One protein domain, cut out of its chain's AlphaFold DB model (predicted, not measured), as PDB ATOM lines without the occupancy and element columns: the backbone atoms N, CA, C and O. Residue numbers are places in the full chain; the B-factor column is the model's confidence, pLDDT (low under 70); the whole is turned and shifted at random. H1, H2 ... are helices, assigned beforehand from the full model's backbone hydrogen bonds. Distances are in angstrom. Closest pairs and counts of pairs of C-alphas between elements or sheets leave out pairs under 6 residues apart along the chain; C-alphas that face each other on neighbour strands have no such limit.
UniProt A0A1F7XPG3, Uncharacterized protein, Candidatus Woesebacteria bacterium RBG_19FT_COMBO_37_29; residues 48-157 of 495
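Overview. This is residues 48 to 157 of the 495 residues of an uncharacterized protein of Candidatus Woesebacteria bacterium RBG_19FT_COMBO_37_29 (UniProt A0A1F7XPG3). Helices surround one core helix: H4 runs through the middle, with H7 packed closely along it, the long H6 crossing another side, and H2 and H3 covering further sides. H1 and H5 make a side-by-side pair at the end of the domain away from the end of H6. The printed part has 110 residues with seven named helices, H1 to H7 in chain order, and no named strand; its class is all helix, with the helices mostly crossed. It is compact, with a radius of gyration of the C-alphas of 13.0 A and spans of 41 by 28 by 22 A.

Arrangement. H6, residues 119 to 139, touches the hub H4, residues 87 to 99, at a steep tilt of 43 degrees, opposite ways. H6 touches H4 with residues 123 to 130 alone, and H4 touches H6 with residues 93 to 98 alone; the closest C-alphas are those of Ala 126 and Val 97, 4.6 A apart. H3, residues 72 to 80, touches H6 at a shallow tilt of 22 degrees, the same way; the closest C-alphas are those of Asp 76 and Leu 129, 6.5 A apart. H3 also touches H4, with the C-alphas of Ile 75 and Leu 93 closest at 6.9 A. H7, residues 144 to 157, touches H4 with 33 pairs of C-alphas within 8 A, the closest being Phe 91 and Gly 149 at 4.2 A; the two run the same way at a steep tilt of 42 degrees. H2, residues 60 to 67, touches H4, with the C-alphas of Leu 62 and Ser 88 closest at 4.5 A. H5, residues 103 to 109, touches H4 only at the corner, with the C-alphas of Ser 99 and Arg 106 closest at 4.6 A. H1, residues 48 to 58, touches H5 at a shallow tilt of 28 degrees, the same way; the C-alphas of Ile 49 and Pro 104 are closest at 6.1 A. H6 and H7 are apart. Every O i to N i+4 pair is within hydrogen-bond range in H3, H4, H5, H6 and H7, against 5 of 7 in H1 and 1 of 4 in H2, where 3 of 5 O i to N i+3 pairs are within range.

Along the chain. H6 is 30.3 A long, from C-alpha 119 at (20.813, 58.476, -27.064) to C-alpha 139 at (15.999, 29.593, -19.469). H7 measures 19.7 A, H4 18.1 A, H1 14.9 A, H3 12.2 A, H5 10.0 A and H2 9.1 A. H1 begins at C-alpha 48, (34.897, 51.941, -42.944).

Size, cuts and confidence. The two C-alphas farthest apart, those of Asn 50 and Phe 139, are 41.1 A apart. The printed part has no cut and no long link. Its mean pLDDT is 94.7, and no printed residue is under 70.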
ATOM      1  N   TYR A  48      36.105  52.552 -43.496       95.25
ATOM      2  CA  TYR A  48      34.897  51.941 -42.944       95.25
ATOM      3  C   TYR A  48      33.671  52.855 -43.078       95.25
ATOM      4  O   TYR A  48      32.620  52.401 -43.528       95.25
ATOM      5  N   ILE A  49      33.814  54.146 -42.754       95.00
ATOM      6  CA  ILE A  49      32.709  55.121 -42.776       95.00
ATOM      7  C   ILE A  49      32.148  55.291 -44.194       95.00
ATOM      8  O   ILE A  49      30.931  55.291 -44.368       95.00
ATOM      9  N   ASN A  50      33.012  55.389 -45.206       95.06
ATOM     10  CA  ASN A  50      32.581  55.615 -46.588       95.06
ATOM     11  C   ASN A  50      31.974  54.357 -47.227       95.06
ATOM     12  O   ASN A  50      31.091  54.467 -48.075       95.06
ATOM     13  N   LYS A  51      32.393  53.160 -46.797       95.75
ATOM     14  CA  LYS A  51      31.831  51.878 -47.264       95.75
ATOM     15  C   LYS A  51      30.509  51.508 -46.591       95.75
ATOM     16  O   LYS A  51      29.761  50.682 -47.111       95.75
ATOM     17  N   LEU A  52      30.214  52.089 -45.429       96.12
ATOM     18  CA  LEU A  52      29.064  51.709 -44.613       96.12
ATOM     19  C   LEU A  52      27.694  51.906 -45.298       96.12
ATOM     20  O   LEU A  52      26.868  51.000 -45.180       96.12
ATOM     21  N   PRO A  53      27.424  52.994 -46.054       97.06
ATOM     22  CA  PRO A  53      26.159  53.146 -46.777       97.06
ATOM     23  C   PRO A  53      25.894  52.004 -47.765       97.06
ATOM     24  O   PRO A  53      24.781  51.481 -47.816       97.06
ATOM     25  N   GLN A  54      26.925  51.575 -48.504       97.69
ATOM     26  CA  GLN A  54      26.820  50.441 -49.421       97.69
ATOM     27  C   GLN A  54      26.529  49.148 -48.652       97.69
ATOM     28  O   GLN A  54      25.572  48.448 -48.976       97.69
ATOM     29  N   LYS A  55      27.294  48.871 -47.588       97.12
ATOM     30  CA  LYS A  55      27.077  47.692 -46.738       97.12
ATOM     31  C   LYS A  55      25.656  47.626 -46.181       97.12
ATOM     32  O   LYS A  55      25.068  46.551 -46.166       97.12
ATOM     33  N   ILE A  56      25.102  48.753 -45.728       97.62
ATOM     34  CA  ILE A  56      23.720  48.836 -45.230       97.62
ATOM     35  C   ILE A  56      22.724  48.561 -46.360       97.62
ATOM     36  O   ILE A  56      21.782  47.800 -46.161       97.62
ATOM     37  N   SER A  57      22.947  49.130 -47.547       97.62
ATOM     38  CA  SER A  57      22.098  48.897 -48.721       97.62
ATOM     39  C   SER A  57      22.020  47.413 -49.106       97.62
ATOM     40  O   SER A  57      20.948  46.935 -49.470       97.62
ATOM     41  N   GLU A  58      23.127  46.672 -49.014       97.62
ATOM     42  CA  GLU A  58      23.188  45.230 -49.314       97.62
ATOM     43  C   GLU A  58      22.303  44.390 -48.373       97.62
ATOM     44  O   GLU A  58      21.731  43.379 -48.781       97.62
ATOM     45  N   VAL A  59      22.134  44.831 -47.123       97.81
ATOM     46  CA  VAL A  59      21.382  44.111 -46.078       97.81
ATOM     47  C   VAL A  59      20.061  44.781 -45.716       97.81
ATOM     48  O   VAL A  59      19.452  44.444 -44.705       97.81
ATOM     49  N   GLU A  60      19.576  45.706 -46.544       97.06
ATOM     50  CA  GLU A  60      18.384  46.505 -46.243       97.06
ATOM     51  C   GLU A  60      17.155  45.648 -45.927       97.06
ATOM     52  O   GLU A  60      16.380  45.933 -45.014       97.06
ATOM     53  N   HIS A  61      17.004  44.553 -46.665       96.94
ATOM     54  CA  HIS A  61      15.924  43.594 -46.485       96.94
ATOM     55  C   HIS A  61      15.935  42.932 -45.094       96.94
ATOM     56  O   HIS A  61      14.875  42.571 -44.589       96.94
ATOM     57  N   LEU A  62      17.100  42.825 -44.444       98.31
ATOM     58  CA  LEU A  62      17.246  42.274 -43.093       98.31
ATOM     59  C   LEU A  62      16.927  43.290 -41.991       98.31
ATOM     60  O   LEU A  62      16.717  42.889 -40.846       98.31
ATOM     61  N   LEU A  63      16.870  44.583 -42.326       98.06
ATOM     62  CA  LEU A  63      16.577  45.689 -41.408       98.06
ATOM     63  C   LEU A  63      15.081  46.026 -41.333       98.06
ATOM     64  O   LEU A  63      14.686  46.973 -40.649       98.06
ATOM     65  N   GLU A  64      14.226  45.264 -42.019       97.38
ATOM     66  CA  GLU A  64      12.774  45.447 -41.987       97.38
ATOM     67  C   GLU A  64      12.188  45.466 -40.554       97.38
ATOM     68  O   GLU A  64      11.353  46.334 -40.270       97.38
ATOM     69  N   PRO A  65      12.617  44.595 -39.614       97.69
ATOM     70  CA  PRO A  65      12.167  44.670 -38.226       97.69
ATOM     71  C   PRO A  65      12.397  46.044 -37.576       97.69
ATOM     72  O   PRO A  65      11.503  46.556 -36.896       97.69
ATOM     73  N   LEU A  66      13.543  46.686 -37.843       96.56
ATOM     74  CA  LEU A  66      13.842  48.024 -37.321       96.56
ATOM     75  C   LEU A  66      13.078  49.141 -38.036       96.56
ATOM     76  O   LEU A  66      12.613  50.086 -37.399       96.56
ATOM     77  N   THR A  67      12.971  49.042 -39.358       96.50
ATOM     78  CA  THR A  67      12.547  50.153 -40.225       96.50
ATOM     79  C   THR A  67      11.059  50.138 -40.569       96.50
ATOM     80  O   THR A  67      10.493  51.177 -40.897       96.50
ATOM     81  N   LYS A  68      10.388  48.980 -40.487       95.81
ATOM     82  CA  LYS A  68       8.972  48.832 -40.883       95.81
ATOM     83  C   LYS A  68       8.085  48.172 -39.834       95.81
ATOM     84  O   LYS A  68       6.897  48.466 -39.803       95.81
ATOM     85  N   LYS A  69       8.626  47.318 -38.955       93.88
ATOM     86  CA  LYS A  69       7.803  46.535 -38.005       93.88
ATOM     87  C   LYS A  69       7.690  47.127 -36.602       93.88
ATOM     88  O   LYS A  69       7.056  46.522 -35.752       93.88
ATOM     89  N   GLY A  70       8.231  48.322 -36.368       91.69
ATOM     90  CA  GLY A  70       8.059  49.063 -35.109       91.69
ATOM     91  C   GLY A  70       9.336  49.253 -34.292       91.69
ATOM     92  O   GLY A  70       9.260  49.807 -33.191       91.69
ATOM     93  N   GLY A  71      10.497  48.853 -34.823       94.62
ATOM     94  CA  GLY A  71      11.782  49.128 -34.190       94.62
ATOM     95  C   GLY A  71      12.035  48.246 -32.977       94.62
ATOM     96  O   GLY A  71      11.669  47.069 -32.946       94.62
ATOM     97  N   TYR A  72      12.615  48.857 -31.946       96.00
ATOM     98  CA  TYR A  72      12.859  48.247 -30.641       96.00
ATOM     99  C   TYR A  72      11.647  47.472 -30.094       96.00
ATOM    100  O   TYR A  72      11.775  46.306 -29.728       96.00
ATOM    101  N   TYR A  73      10.460  48.090 -30.084       96.44
ATOM    102  CA  TYR A  73       9.274  47.529 -29.423       96.44
ATOM    103  C   TYR A  73       8.774  46.225 -30.052       96.44
ATOM    104  O   TYR A  73       8.183  45.397 -29.362       96.44
ATOM    105  N   PHE A  74       9.014  46.020 -31.348       97.12
ATOM    106  CA  PHE A  74       8.660  44.774 -32.025       97.12
ATOM    107  C   PHE A  74       9.521  43.606 -31.542       97.12
ATOM    108  O   PHE A  74       8.997  42.548 -31.190       97.12
ATOM    109  N   ILE A  75      10.834  43.829 -31.492       97.06
ATOM    110  CA  ILE A  75      11.818  42.831 -31.065       97.06
ATOM    111  C   ILE A  75      11.646  42.540 -29.568       97.06
ATOM    112  O   ILE A  75      11.499  41.383 -29.182       97.06
ATOM    113  N   ASP A  76      11.573  43.586 -28.741       96.62
ATOM    114  CA  ASP A  76      11.358  43.482 -27.292       96.62
ATOM    115  C   ASP A  76      10.067  42.714 -26.960       96.62
ATOM    116  O   ASP A  76      10.069  41.817 -26.118       96.62
ATOM    117  N   SER A  77       8.971  43.000 -27.673       95.81
ATOM    118  CA  SER A  77       7.712  42.272 -27.496       95.81
ATOM    119  C   SER A  77       7.870  40.781 -27.792       95.81
ATOM    120  O   SER A  77       7.419  39.957 -26.998       95.81
ATOM    121  N   LYS A  78       8.538  40.392 -28.886       95.69
ATOM    122  CA  LYS A  78       8.758  38.969 -29.190       95.69
ATOM    123  C   LYS A  78       9.527  38.250 -28.083       95.69
ATOM    124  O   LYS A  78       9.062  37.204 -27.626       95.69
ATOM    125  N   LEU A  79      10.625  38.842 -27.615       94.25
ATOM    126  CA  LEU A  79      11.451  38.268 -26.551       94.25
ATOM    127  C   LEU A  79      10.670  38.115 -25.241       94.25
ATOM    128  O   LEU A  79      10.700  37.050 -24.630       94.25
ATOM    129  N   LYS A  80       9.888  39.128 -24.847       91.38
ATOM    130  CA  LYS A  80       9.042  39.076 -23.640       91.38
ATOM    131  C   LYS A  80       7.958  38.002 -23.684       91.38
ATOM    132  O   LYS A  80       7.525  37.537 -22.637       91.38
ATOM    133  N   HIS A  81       7.522  37.610 -24.879       91.25
ATOM    134  CA  HIS A  81       6.560  36.525 -25.072       91.25
ATOM    135  C   HIS A  81       7.237  35.172 -25.354       91.25
ATOM    136  O   HIS A  81       6.560  34.251 -25.807       91.25
ATOM    137  N   GLY A  82       8.553  35.054 -25.132       86.75
ATOM    138  CA  GLY A  82       9.303  33.806 -25.295       86.75
ATOM    139  C   GLY A  82       9.401  33.309 -26.738       86.75
ATOM    140  O   GLY A  82       9.634  32.125 -26.954       86.75
ATOM    141  N   LYS A  83       9.191  34.179 -27.735       93.12
ATOM    142  CA  LYS A  83       9.244  33.798 -29.152       93.12
ATOM    143  C   LYS A  83      10.666  33.900 -29.682       93.12
ATOM    144  O   LYS A  83      11.310  34.930 -29.483       93.12
ATOM    145  N   ASP A  84      11.085  32.886 -30.430       95.25
ATOM    146  CA  ASP A  84      12.343  32.927 -31.170       95.25
ATOM    147  C   ASP A  84      12.318  34.038 -32.222       95.25
ATOM    148  O   ASP A  84      11.297  34.303 -32.883       95.25
ATOM    149  N   LEU A  85      13.463  34.695 -32.375       98.06
ATOM    150  CA  LEU A  85      13.703  35.602 -33.485       98.06
ATOM    151  C   LEU A  85      14.157  34.798 -34.708       98.06
ATOM    152  O   LEU A  85      14.964  33.880 -34.608       98.06
ATOM    153  N   ASN A  86      13.676  35.159 -35.894       98.19
ATOM    154  CA  ASN A  86      14.300  34.662 -37.125       98.19
ATOM    155  C   ASN A  86      15.605  35.425 -37.435       98.19
ATOM    156  O   ASN A  86      15.919  36.429 -36.791       98.19
ATOM    157  N   PHE A  87      16.322  34.999 -38.482       98.62
ATOM    158  CA  PHE A  87      17.575  35.619 -38.927       98.62
ATOM    159  C   PHE A  87      17.526  37.151 -39.013       98.62
ATOM    160  O   PHE A  87      18.373  37.839 -38.450       98.62
ATOM    161  N   SER A  88      16.532  37.700 -39.720       98.50
ATOM    162  CA  SER A  88      16.406  39.145 -39.956       98.50
ATOM    163  C   SER A  88      16.082  39.897 -38.667       98.50
ATOM    164  O   SER A  88      16.578  41.001 -38.451       98.50
ATOM    165  N   GLU A  89      15.273  39.305 -37.792       98.62
ATOM    166  CA  GLU A  89      14.920  39.879 -36.493       98.62
ATOM    167  C   GLU A  89      16.123  39.933 -35.554       98.62
ATOM    168  O   GLU A  89      16.354  40.961 -34.919       98.62
ATOM    169  N   ALA A  90      16.936  38.879 -35.532       98.50
ATOM    170  CA  ALA A  90      18.175  38.834 -34.769       98.50
ATOM    171  C   ALA A  90      19.272  39.741 -35.361       98.50
ATOM    172  O   ALA A  90      19.964  40.443 -34.621       98.50
ATOM    173  N   PHE A  91      19.378  39.814 -36.693       98.69
ATOM    174  CA  PHE A  91      20.244  40.768 -37.395       98.69
ATOM    175  C   PHE A  91      19.878  42.214 -37.037       98.69
ATOM    176  O   PHE A  91      20.736  43.041 -36.716       98.69
ATOM    177  N   SER A  92      18.579  42.512 -37.044       98.50
ATOM    178  CA  SER A  92      18.021  43.796 -36.633       98.50
ATOM    179  C   SER A  92      18.277  44.105 -35.157       98.50
ATOM    180  O   SER A  92      18.665  45.226 -34.841       98.50
ATOM    181  N   LEU A  93      18.122  43.128 -34.257       98.00
ATOM    182  CA  LEU A  93      18.430  43.288 -32.832       98.00
ATOM    183  C   LEU A  93      19.880  43.729 -32.641       98.00
ATOM    184  O   LEU A  93      20.128  44.763 -32.021       98.00
ATOM    185  N   ALA A  94      20.831  42.980 -33.204       97.38
ATOM    186  CA  ALA A  94      22.247  43.318 -33.100       97.38
ATOM    187  C   ALA A  94      22.539  44.691 -33.723       97.38
ATOM    188  O   ALA A  94      23.254  45.488 -33.119       97.38
ATOM    189  N   THR A  95      21.913  45.007 -34.864       97.69
ATOM    190  CA  THR A  95      22.054  46.317 -35.519       97.69
ATOM    191  C   THR A  95      21.598  47.477 -34.662       97.69
ATOM    192  O   THR A  95      22.300  48.485 -34.558       97.69
ATOM    193  N   PHE A  96      20.462  47.325 -33.993       97.31
ATOM    194  CA  PHE A  96      19.998  48.303 -33.026       97.31
ATOM    195  C   PHE A  96      21.022  48.471 -31.897       97.31
ATOM    196  O   PHE A  96      21.473  49.587 -31.645       97.31
ATOM    197  N   VAL A  97      21.497  47.365 -31.315       95.00
ATOM    198  CA  VAL A  97      22.483  47.383 -30.223       95.00
ATOM    199  C   VAL A  97      23.768  48.115 -30.603       95.00
ATOM    200  O   VAL A  97      24.147  49.057 -29.908       95.00
ATOM    201  N   PHE A  98      24.451  47.741 -31.690       92.00
ATOM    202  CA  PHE A  98      25.692  48.437 -32.037       92.00
ATOM    203  C   PHE A  98      25.440  49.846 -32.570       92.00
ATOM    204  O   PHE A  98      26.312  50.686 -32.415       92.00
ATOM    205  N   SER A  99      24.258  50.193 -33.089       94.44
ATOM    206  CA  SER A  99      23.944  51.599 -33.397       94.44
ATOM    207  C   SER A  99      23.839  52.490 -32.144       94.44
ATOM    208  O   SER A  99      23.938  53.711 -32.245       94.44
ATOM    209  N   ALA A 100      23.705  51.916 -30.943       92.81
ATOM    210  CA  ALA A 100      23.852  52.658 -29.688       92.81
ATOM    211  C   ALA A 100      25.326  52.906 -29.298       92.81
ATOM    212  O   ALA A 100      25.600  53.734 -28.432       92.81
ATOM    213  N   LEU A 101      26.278  52.201 -29.923       91.25
ATOM    214  CA  LEU A 101      27.705  52.191 -29.563       91.25
ATOM    215  C   LEU A 101      28.612  52.754 -30.673       91.25
ATOM    216  O   LEU A 101      29.613  53.404 -30.377       91.25
ATOM    217  N   ASN A 102      28.243  52.537 -31.934       92.69
ATOM    218  CA  ASN A 102      28.976  52.821 -33.164       92.69
ATOM    219  C   ASN A 102      28.345  54.034 -33.863       92.69
ATOM    220  O   ASN A 102      27.279  53.935 -34.481       92.69
ATOM    221  N   TYR A 103      28.998  55.194 -33.743       92.31
ATOM    222  CA  TYR A 103      28.482  56.465 -34.263       92.31
ATOM    223  C   TYR A 103      28.216  56.415 -35.777       92.31
ATOM    224  O   TYR A 103      27.092  56.729 -36.174       92.31
ATOM    225  N   PRO A 104      29.150  55.939 -36.631       94.38
ATOM    226  CA  PRO A 104      28.909  55.821 -38.069       94.38
ATOM    227  C   PRO A 104      27.664  55.012 -38.441       94.38
ATOM    228  O   PRO A 104      26.895  55.450 -39.297       94.38
ATOM    229  N   VAL A 105      27.424  53.865 -37.790       95.12
ATOM    230  CA  VAL A 105      26.202  53.071 -38.027       95.12
ATOM    231  C   VAL A 105      24.975  53.892 -37.681       95.12
ATOM    232  O   VAL A 105      24.035  53.974 -38.475       95.12
ATOM    233  N   ARG A 106      24.981  54.519 -36.502       94.12
ATOM    234  CA  ARG A 106      23.840  55.307 -36.056       94.12
ATOM    235  C   ARG A 106      23.538  56.448 -37.010       94.12
ATOM    236  O   ARG A 106      22.382  56.617 -37.377       94.12
ATOM    237  N   SER A 107      24.546  57.195 -37.453       92.94
ATOM    238  CA  SER A 107      24.364  58.316 -38.380       92.94
ATOM    239  C   SER A 107      23.666  57.899 -39.677       92.94
ATOM    240  O   SER A 107      22.899  58.682 -40.230       92.94
ATOM    241  N   GLN A 108      23.886  56.665 -40.142       94.31
ATOM    242  CA  GLN A 108      23.251  56.129 -41.350       94.31
ATOM    243  C   GLN A 108      21.832  55.582 -41.115       94.31
ATOM    244  O   GLN A 108      21.028  55.529 -42.049       94.31
ATOM    245  N   LEU A 109      21.509  55.153 -39.891       94.81
ATOM    246  CA  LEU A 109      20.251  54.462 -39.579       94.81
ATOM    247  C   LEU A 109      19.266  55.279 -38.734       94.81
ATOM    248  O   LEU A 109      18.080  54.963 -38.739       94.81
ATOM    249  N   ALA A 110      19.704  56.333 -38.040       93.38
ATOM    250  CA  ALA A 110      18.907  57.007 -37.012       93.38
ATOM    251  C   ALA A 110      17.538  57.485 -37.515       93.38
ATOM    252  O   ALA A 110      16.521  57.230 -36.880       93.38
ATOM    253  N   ASN A 111      17.508  58.102 -38.698       93.44
ATOM    254  CA  ASN A 111      16.281  58.632 -39.305       93.44
ATOM    255  C   ASN A 111      15.376  57.548 -39.918       93.44
ATOM    256  O   ASN A 111      14.341  57.864 -40.499       93.44
ATOM    257  N   ARG A 112      15.794  56.282 -39.855       94.69
ATOM    258  CA  ARG A 112      15.142  55.138 -40.505       94.69
ATOM    259  C   ARG A 112      14.619  54.127 -39.491       94.69
ATOM    260  O   ARG A 112      13.724  53.357 -39.817       94.69
ATOM    261  N   ILE A 113      15.182  54.108 -38.283       95.50
ATOM    262  CA  ILE A 113      14.736  53.236 -37.198       95.50
ATOM    263  C   ILE A 113      13.435  53.798 -36.620       95.50
ATOM    264  O   ILE A 113      13.397  54.913 -36.100       95.50
ATOM    265  N   ASN A 114      12.367  53.001 -36.667       94.88
ATOM    266  CA  ASN A 114      11.094  53.389 -36.071       94.88
ATOM    267  C   ASN A 114      11.219  53.470 -34.548       94.88
ATOM    268  O   ASN A 114      11.790  52.584 -33.913       94.88
ATOM    269  N   ASN A 115      10.623  54.510 -33.960       90.56
ATOM    270  CA  ASN A 115      10.597  54.735 -32.512       90.56
ATOM    271  C   ASN A 115      11.989  54.821 -31.858       90.56
ATOM    272  O   ASN A 115      12.150  54.467 -30.687       90.56
ATOM    273  N   LEU A 116      13.002  55.288 -32.598       93.19
ATOM    274  CA  LEU A 116      14.314  55.537 -32.017       93.19
ATOM    275  C   LEU A 116      14.208  56.625 -30.940       93.19
ATOM    276  O   LEU A 116      13.738  57.733 -31.195       93.19
ATOM    277  N   SER A 117      14.628  56.284 -29.726       91.50
ATOM    278  CA  SER A 117      14.582  57.187 -28.575       91.50
ATOM    279  C   SER A 117      15.839  58.070 -28.493       91.50
ATOM    280  O   SER A 117      16.729  57.987 -29.343       91.50
ATOM    281  N   SER A 118      15.927  58.924 -27.464       92.38
ATOM    282  CA  SER A 118      17.155  59.681 -27.167       92.38
ATOM    283  C   SER A 118      18.363  58.754 -26.989       92.38
ATOM    284  O   SER A 118      18.196  57.573 -26.694       92.38
ATOM    285  N   ASP A 119      19.582  59.278 -27.126       88.62
ATOM    286  CA  ASP A 119      20.813  58.476 -27.064       88.62
ATOM    287  C   ASP A 119      20.930  57.649 -25.780       88.62
ATOM    288  O   ASP A 119      21.214  56.453 -25.842       88.62
ATOM    289  N   GLU A 120      20.618  58.254 -24.636       88.62
ATOM    290  CA  GLU A 120      20.607  57.577 -23.337       88.62
ATOM    291  C   GLU A 120      19.551  56.466 -23.282       88.62
ATOM    292  O   GLU A 120      19.837  55.344 -22.863       88.62
ATOM    293  N   THR A 121      18.336  56.743 -23.767       92.75
ATOM    294  CA  THR A 121      17.248  55.755 -23.784       92.75
ATOM    295  C   THR A 121      17.557  54.610 -24.743       92.75
ATOM    296  O   THR A 121      17.288  53.454 -24.428       92.75
ATOM    297  N   HIS A 122      18.165  54.905 -25.890       94.12
ATOM    298  CA  HIS A 122      18.589  53.907 -26.862       94.12
ATOM    299  C   HIS A 122      19.656  52.974 -26.275       94.12
ATOM    300  O   HIS A 122      19.545  51.759 -26.421       94.12
ATOM    301  N   LEU A 123      20.641  53.501 -25.540       91.75
ATOM    302  CA  LEU A 123      21.636  52.676 -24.850       91.75
ATOM    303  C   LEU A 123      20.998  51.749 -23.797       91.75
ATOM    304  O   LEU A 123      21.365  50.574 -23.696       91.75
ATOM    305  N   LEU A 124      20.015  52.248 -23.041       91.50
ATOM    306  CA  LEU A 124      19.252  51.437 -22.082       91.50
ATOM    307  C   LEU A 124      18.425  50.350 -22.782       91.50
ATOM    308  O   LEU A 124      18.406  49.206 -22.336       91.50
ATOM    309  N   GLN A 125      17.782  50.682 -23.899       94.44
ATOM    310  CA  GLN A 125      17.028  49.739 -24.725       94.44
ATOM    311  C   GLN A 125      17.933  48.655 -25.332       94.44
ATOM    312  O   GLN A 125      17.608  47.472 -25.265       94.44
ATOM    313  N   ALA A 126      19.097  49.034 -25.864       93.44
ATOM    314  CA  ALA A 126      20.104  48.101 -26.363       93.44
ATOM    315  C   ALA A 126      20.575  47.140 -25.258       93.44
ATOM    316  O   ALA A 126      20.625  45.927 -25.461       93.44
ATOM    317  N   THR A 127      20.837  47.674 -24.063       91.00
ATOM    318  CA  THR A 127      21.164  46.881 -22.870       91.00
ATOM    319  C   THR A 127      20.044  45.899 -22.525       91.00
ATOM    320  O   THR A 127      20.308  44.719 -22.307       91.00
ATOM    321  N   ALA A 128      18.788  46.355 -22.515       91.62
ATOM    322  CA  ALA A 128      17.635  45.520 -22.195       91.62
ATOM    323  C   ALA A 128      17.445  44.363 -23.191       91.62
ATOM    324  O   ALA A 128      17.129  43.249 -22.769       91.62
ATOM    325  N   LEU A 129      17.685  44.589 -24.489       93.81
ATOM    326  CA  LEU A 129      17.639  43.527 -25.500       93.81
ATOM    327  C   LEU A 129      18.736  42.481 -25.274       93.81
ATOM    328  O   LEU A 129      18.433  41.289 -25.270       93.81
ATOM    329  N   LEU A 130      19.982  42.899 -25.022       91.81
ATOM    330  CA  LEU A 130      21.068  41.956 -24.723       91.81
ATOM    331  C   LEU A 130      20.801  41.152 -23.445       91.81
ATOM    332  O   LEU A 130      21.049  39.947 -23.420       91.81
ATOM    333  N   SER A 131      20.270  41.795 -22.404       89.12
ATOM    334  CA  SER A 131      19.875  41.117 -21.167       89.12
ATOM    335  C   SER A 131      18.723  40.138 -21.394       89.12
ATOM    336  O   SER A 131      18.734  39.051 -20.829       89.12
ATOM    337  N   SER A 132      17.760  40.481 -22.254       92.12
ATOM    338  CA  SER A 132      16.652  39.585 -22.609       92.12
ATOM    339  C   SER A 132      17.143  38.358 -23.379       92.12
ATOM    340  O   SER A 132      16.689  37.251 -23.103       92.12
ATOM    341  N   MET A 133      18.116  38.524 -24.282       93.56
ATOM    342  CA  MET A 133      18.768  37.401 -24.971       93.56
ATOM    343  C   MET A 133      19.585  36.525 -24.014       93.56
ATOM    344  O   MET A 133      19.519  35.306 -24.112       93.56
ATOM    345  N   SER A 134      20.304  37.129 -23.063       90.12
ATOM    346  CA  SER A 134      21.038  36.406 -22.010       90.12
ATOM    347  C   SER A 134      20.089  35.599 -21.107       90.12
ATOM    348  O   SER A 134      20.317  34.425 -20.829       90.12
ATOM    349  N   ALA A 135      18.950  36.184 -20.716       89.56
ATOM    350  CA  ALA A 135      17.916  35.463 -19.977       89.56
ATOM    351  C   ALA A 135      17.316  34.320 -20.813       89.56
ATOM    352  O   ALA A 135      17.159  33.206 -20.317       89.56
ATOM    353  N   LYS A 136      17.016  34.569 -22.093       91.25
ATOM    354  CA  LYS A 136      16.506  33.540 -23.004       91.25
ATOM    355  C   LYS A 136      17.487  32.374 -23.137       91.25
ATOM    356  O   LYS A 136      17.056  31.237 -23.010       91.25
ATOM    357  N   GLU A 137      18.777  32.638 -23.316       91.12
ATOM    358  CA  GLU A 137      19.819  31.605 -23.328       91.12
ATOM    359  C   GLU A 137      19.773  30.732 -22.065       91.12
ATOM    360  O   GLU A 137      19.742  29.508 -22.172       91.12
ATOM    361  N   GLY A 138      19.714  31.350 -20.882       84.06
ATOM    362  CA  GLY A 138      19.719  30.623 -19.612       84.06
ATOM    363  C   GLY A 138      18.462  29.786 -19.344       84.06
ATOM    364  O   GLY A 138      18.563  28.741 -18.702       84.06
ATOM    365  N   PHE A 139      17.287  30.221 -19.817       83.56
ATOM    366  CA  PHE A 139      15.999  29.593 -19.469       83.56
ATOM    367  C   PHE A 139      15.326  28.806 -20.599       83.56
ATOM    368  O   PHE A 139      14.577  27.875 -20.319       83.56
ATOM    369  N   HIS A 140      15.561  29.177 -21.855       85.12
ATOM    370  CA  HIS A 140      14.913  28.579 -23.029       85.12
ATOM    371  C   HIS A 140      15.908  28.056 -24.069       85.12
ATOM    372  O   HIS A 140      15.543  27.216 -24.882       85.12
ATOM    373  N   GLY A 141      17.146  28.550 -24.062       89.44
ATOM    374  CA  GLY A 141      18.102  28.326 -25.138       89.44
ATOM    375  C   GLY A 141      17.916  29.297 -26.307       89.44
ATOM    376  O   GLY A 141      16.906  29.999 -26.439       89.44
ATOM    377  N   LEU A 142      18.948  29.353 -27.145       93.38
ATOM    378  CA  LEU A 142      18.988  30.157 -28.363       93.38
ATOM    379  C   LEU A 142      18.843  29.265 -29.588       93.38
ATOM    380  O   LEU A 142      19.425  28.183 -29.653       93.38
ATOM    381  N   SER A 143      18.143  29.765 -30.596       95.75
ATOM    382  CA  SER A 143      18.091  29.133 -31.910       95.75
ATOM    383  C   SER A 143      19.341  29.444 -32.746       95.75
ATOM    384  O   SER A 143      20.011  30.467 -32.577       95.75
ATOM    385  N   SER A 144      19.634  28.585 -33.725       97.44
ATOM    386  CA  SER A 144      20.724  28.815 -34.682       97.44
ATOM    387  C   SER A 144      20.517  30.076 -35.533       97.44
ATOM    388  O   SER A 144      21.491  30.742 -35.876       97.44
ATOM    389  N   GLU A 145      19.265  30.429 -35.849       98.38
ATOM    390  CA  GLU A 145      18.910  31.637 -36.613       98.38
ATOM    391  C   GLU A 145      19.175  32.920 -35.807       98.38
ATOM    392  O   GLU A 145      19.690  33.897 -36.355       98.38
ATOM    393  N   GLU A 146      18.901  32.905 -34.498       98.31
ATOM    394  CA  GLU A 146      19.232  34.011 -33.592       98.31
ATOM    395  C   GLU A 146      20.732  34.281 -33.561       98.31
ATOM    396  O   GLU A 146      21.182  35.413 -33.758       98.31
ATOM    397  N   ILE A 147      21.517  33.226 -33.346       98.25
ATOM    398  CA  ILE A 147      22.974  33.323 -33.278       98.25
ATOM    399  C   ILE A 147      23.531  33.787 -34.626       98.25
ATOM    400  O   ILE A 147      24.291  34.756 -34.674       98.25
ATOM    401  N   ALA A 148      23.115  33.158 -35.729       98.69
ATOM    402  CA  ALA A 148      23.576  33.510 -37.067       98.69
ATOM    403  C   ALA A 148      23.234  34.963 -37.435       98.69
ATOM    404  O   ALA A 148      24.102  35.678 -37.933       98.69
ATOM    405  N   GLY A 149      22.016  35.435 -37.148       98.62
ATOM    406  CA  GLY A 149      21.611  36.814 -37.432       98.62
ATOM    407  C   GLY A 149      22.433  37.843 -36.652       98.62
ATOM    408  O   GLY A 149      22.927  38.814 -37.234       98.62
ATOM    409  N   MET A 150      22.653  37.614 -35.352       98.38
ATOM    410  CA  MET A 150      23.468  38.509 -34.522       98.38
ATOM    411  C   MET A 150      24.944  38.522 -34.951       98.38
ATOM    412  O   MET A 150      25.564  39.590 -35.018       98.38
ATOM    413  N   VAL A 151      25.506  37.354 -35.284       98.00
ATOM    414  CA  VAL A 151      26.879  37.238 -35.799       98.00
ATOM    415  C   VAL A 151      27.006  37.952 -37.138       98.00
ATOM    416  O   VAL A 151      27.898  38.784 -37.278       98.00
ATOM    417  N   ALA A 152      26.091  37.709 -38.084       98.50
ATOM    418  CA  ALA A 152      26.073  38.343 -39.403       98.50
ATOM    419  C   ALA A 152      26.090  39.874 -39.305       98.50
ATOM    420  O   ALA A 152      26.920  40.528 -39.941       98.50
ATOM    421  N   ALA A 153      25.234  40.453 -38.460       98.25
ATOM    422  CA  ALA A 153      25.210  41.897 -38.243       98.25
ATOM    423  C   ALA A 153      26.534  42.405 -37.645       98.25
ATOM    424  O   ALA A 153      27.083  43.406 -38.107       98.25
ATOM    425  N   THR A 154      27.093  41.677 -36.674       97.12
ATOM    426  CA  THR A 154      28.371  42.022 -36.030       97.12
ATOM    427  C   THR A 154      29.533  42.018 -37.025       97.12
ATOM    428  O   THR A 154      30.332  42.957 -37.053       97.12
ATOM    429  N   ILE A 155      29.642  40.993 -37.873       96.75
ATOM    430  CA  ILE A 155      30.739  40.898 -38.845       96.75
ATOM    431  C   ILE A 155      30.586  41.861 -40.021       96.75
ATOM    432  O   ILE A 155      31.587  42.358 -40.542       96.75
ATOM    433  N   HIS A 156      29.351  42.130 -40.444       97.44
ATOM    434  CA  HIS A 156      29.086  42.961 -41.613       97.44
ATOM    435  C   HIS A 156      29.170  44.449 -41.284       97.44
ATOM    436  O   HIS A 156      29.820  45.207 -42.013       97.44
ATOM    437  N   LEU A 157      28.543  44.855 -40.176       96.94
ATOM    438  CA  LEU A 157      28.310  46.258 -39.847       96.94
ATOM    439  C   LEU A 157      29.160  46.770 -38.681       96.94
ATOM    440  O   LEU A 157      29.571  47.914 -38.759       96.94
TER     441      LEU A 157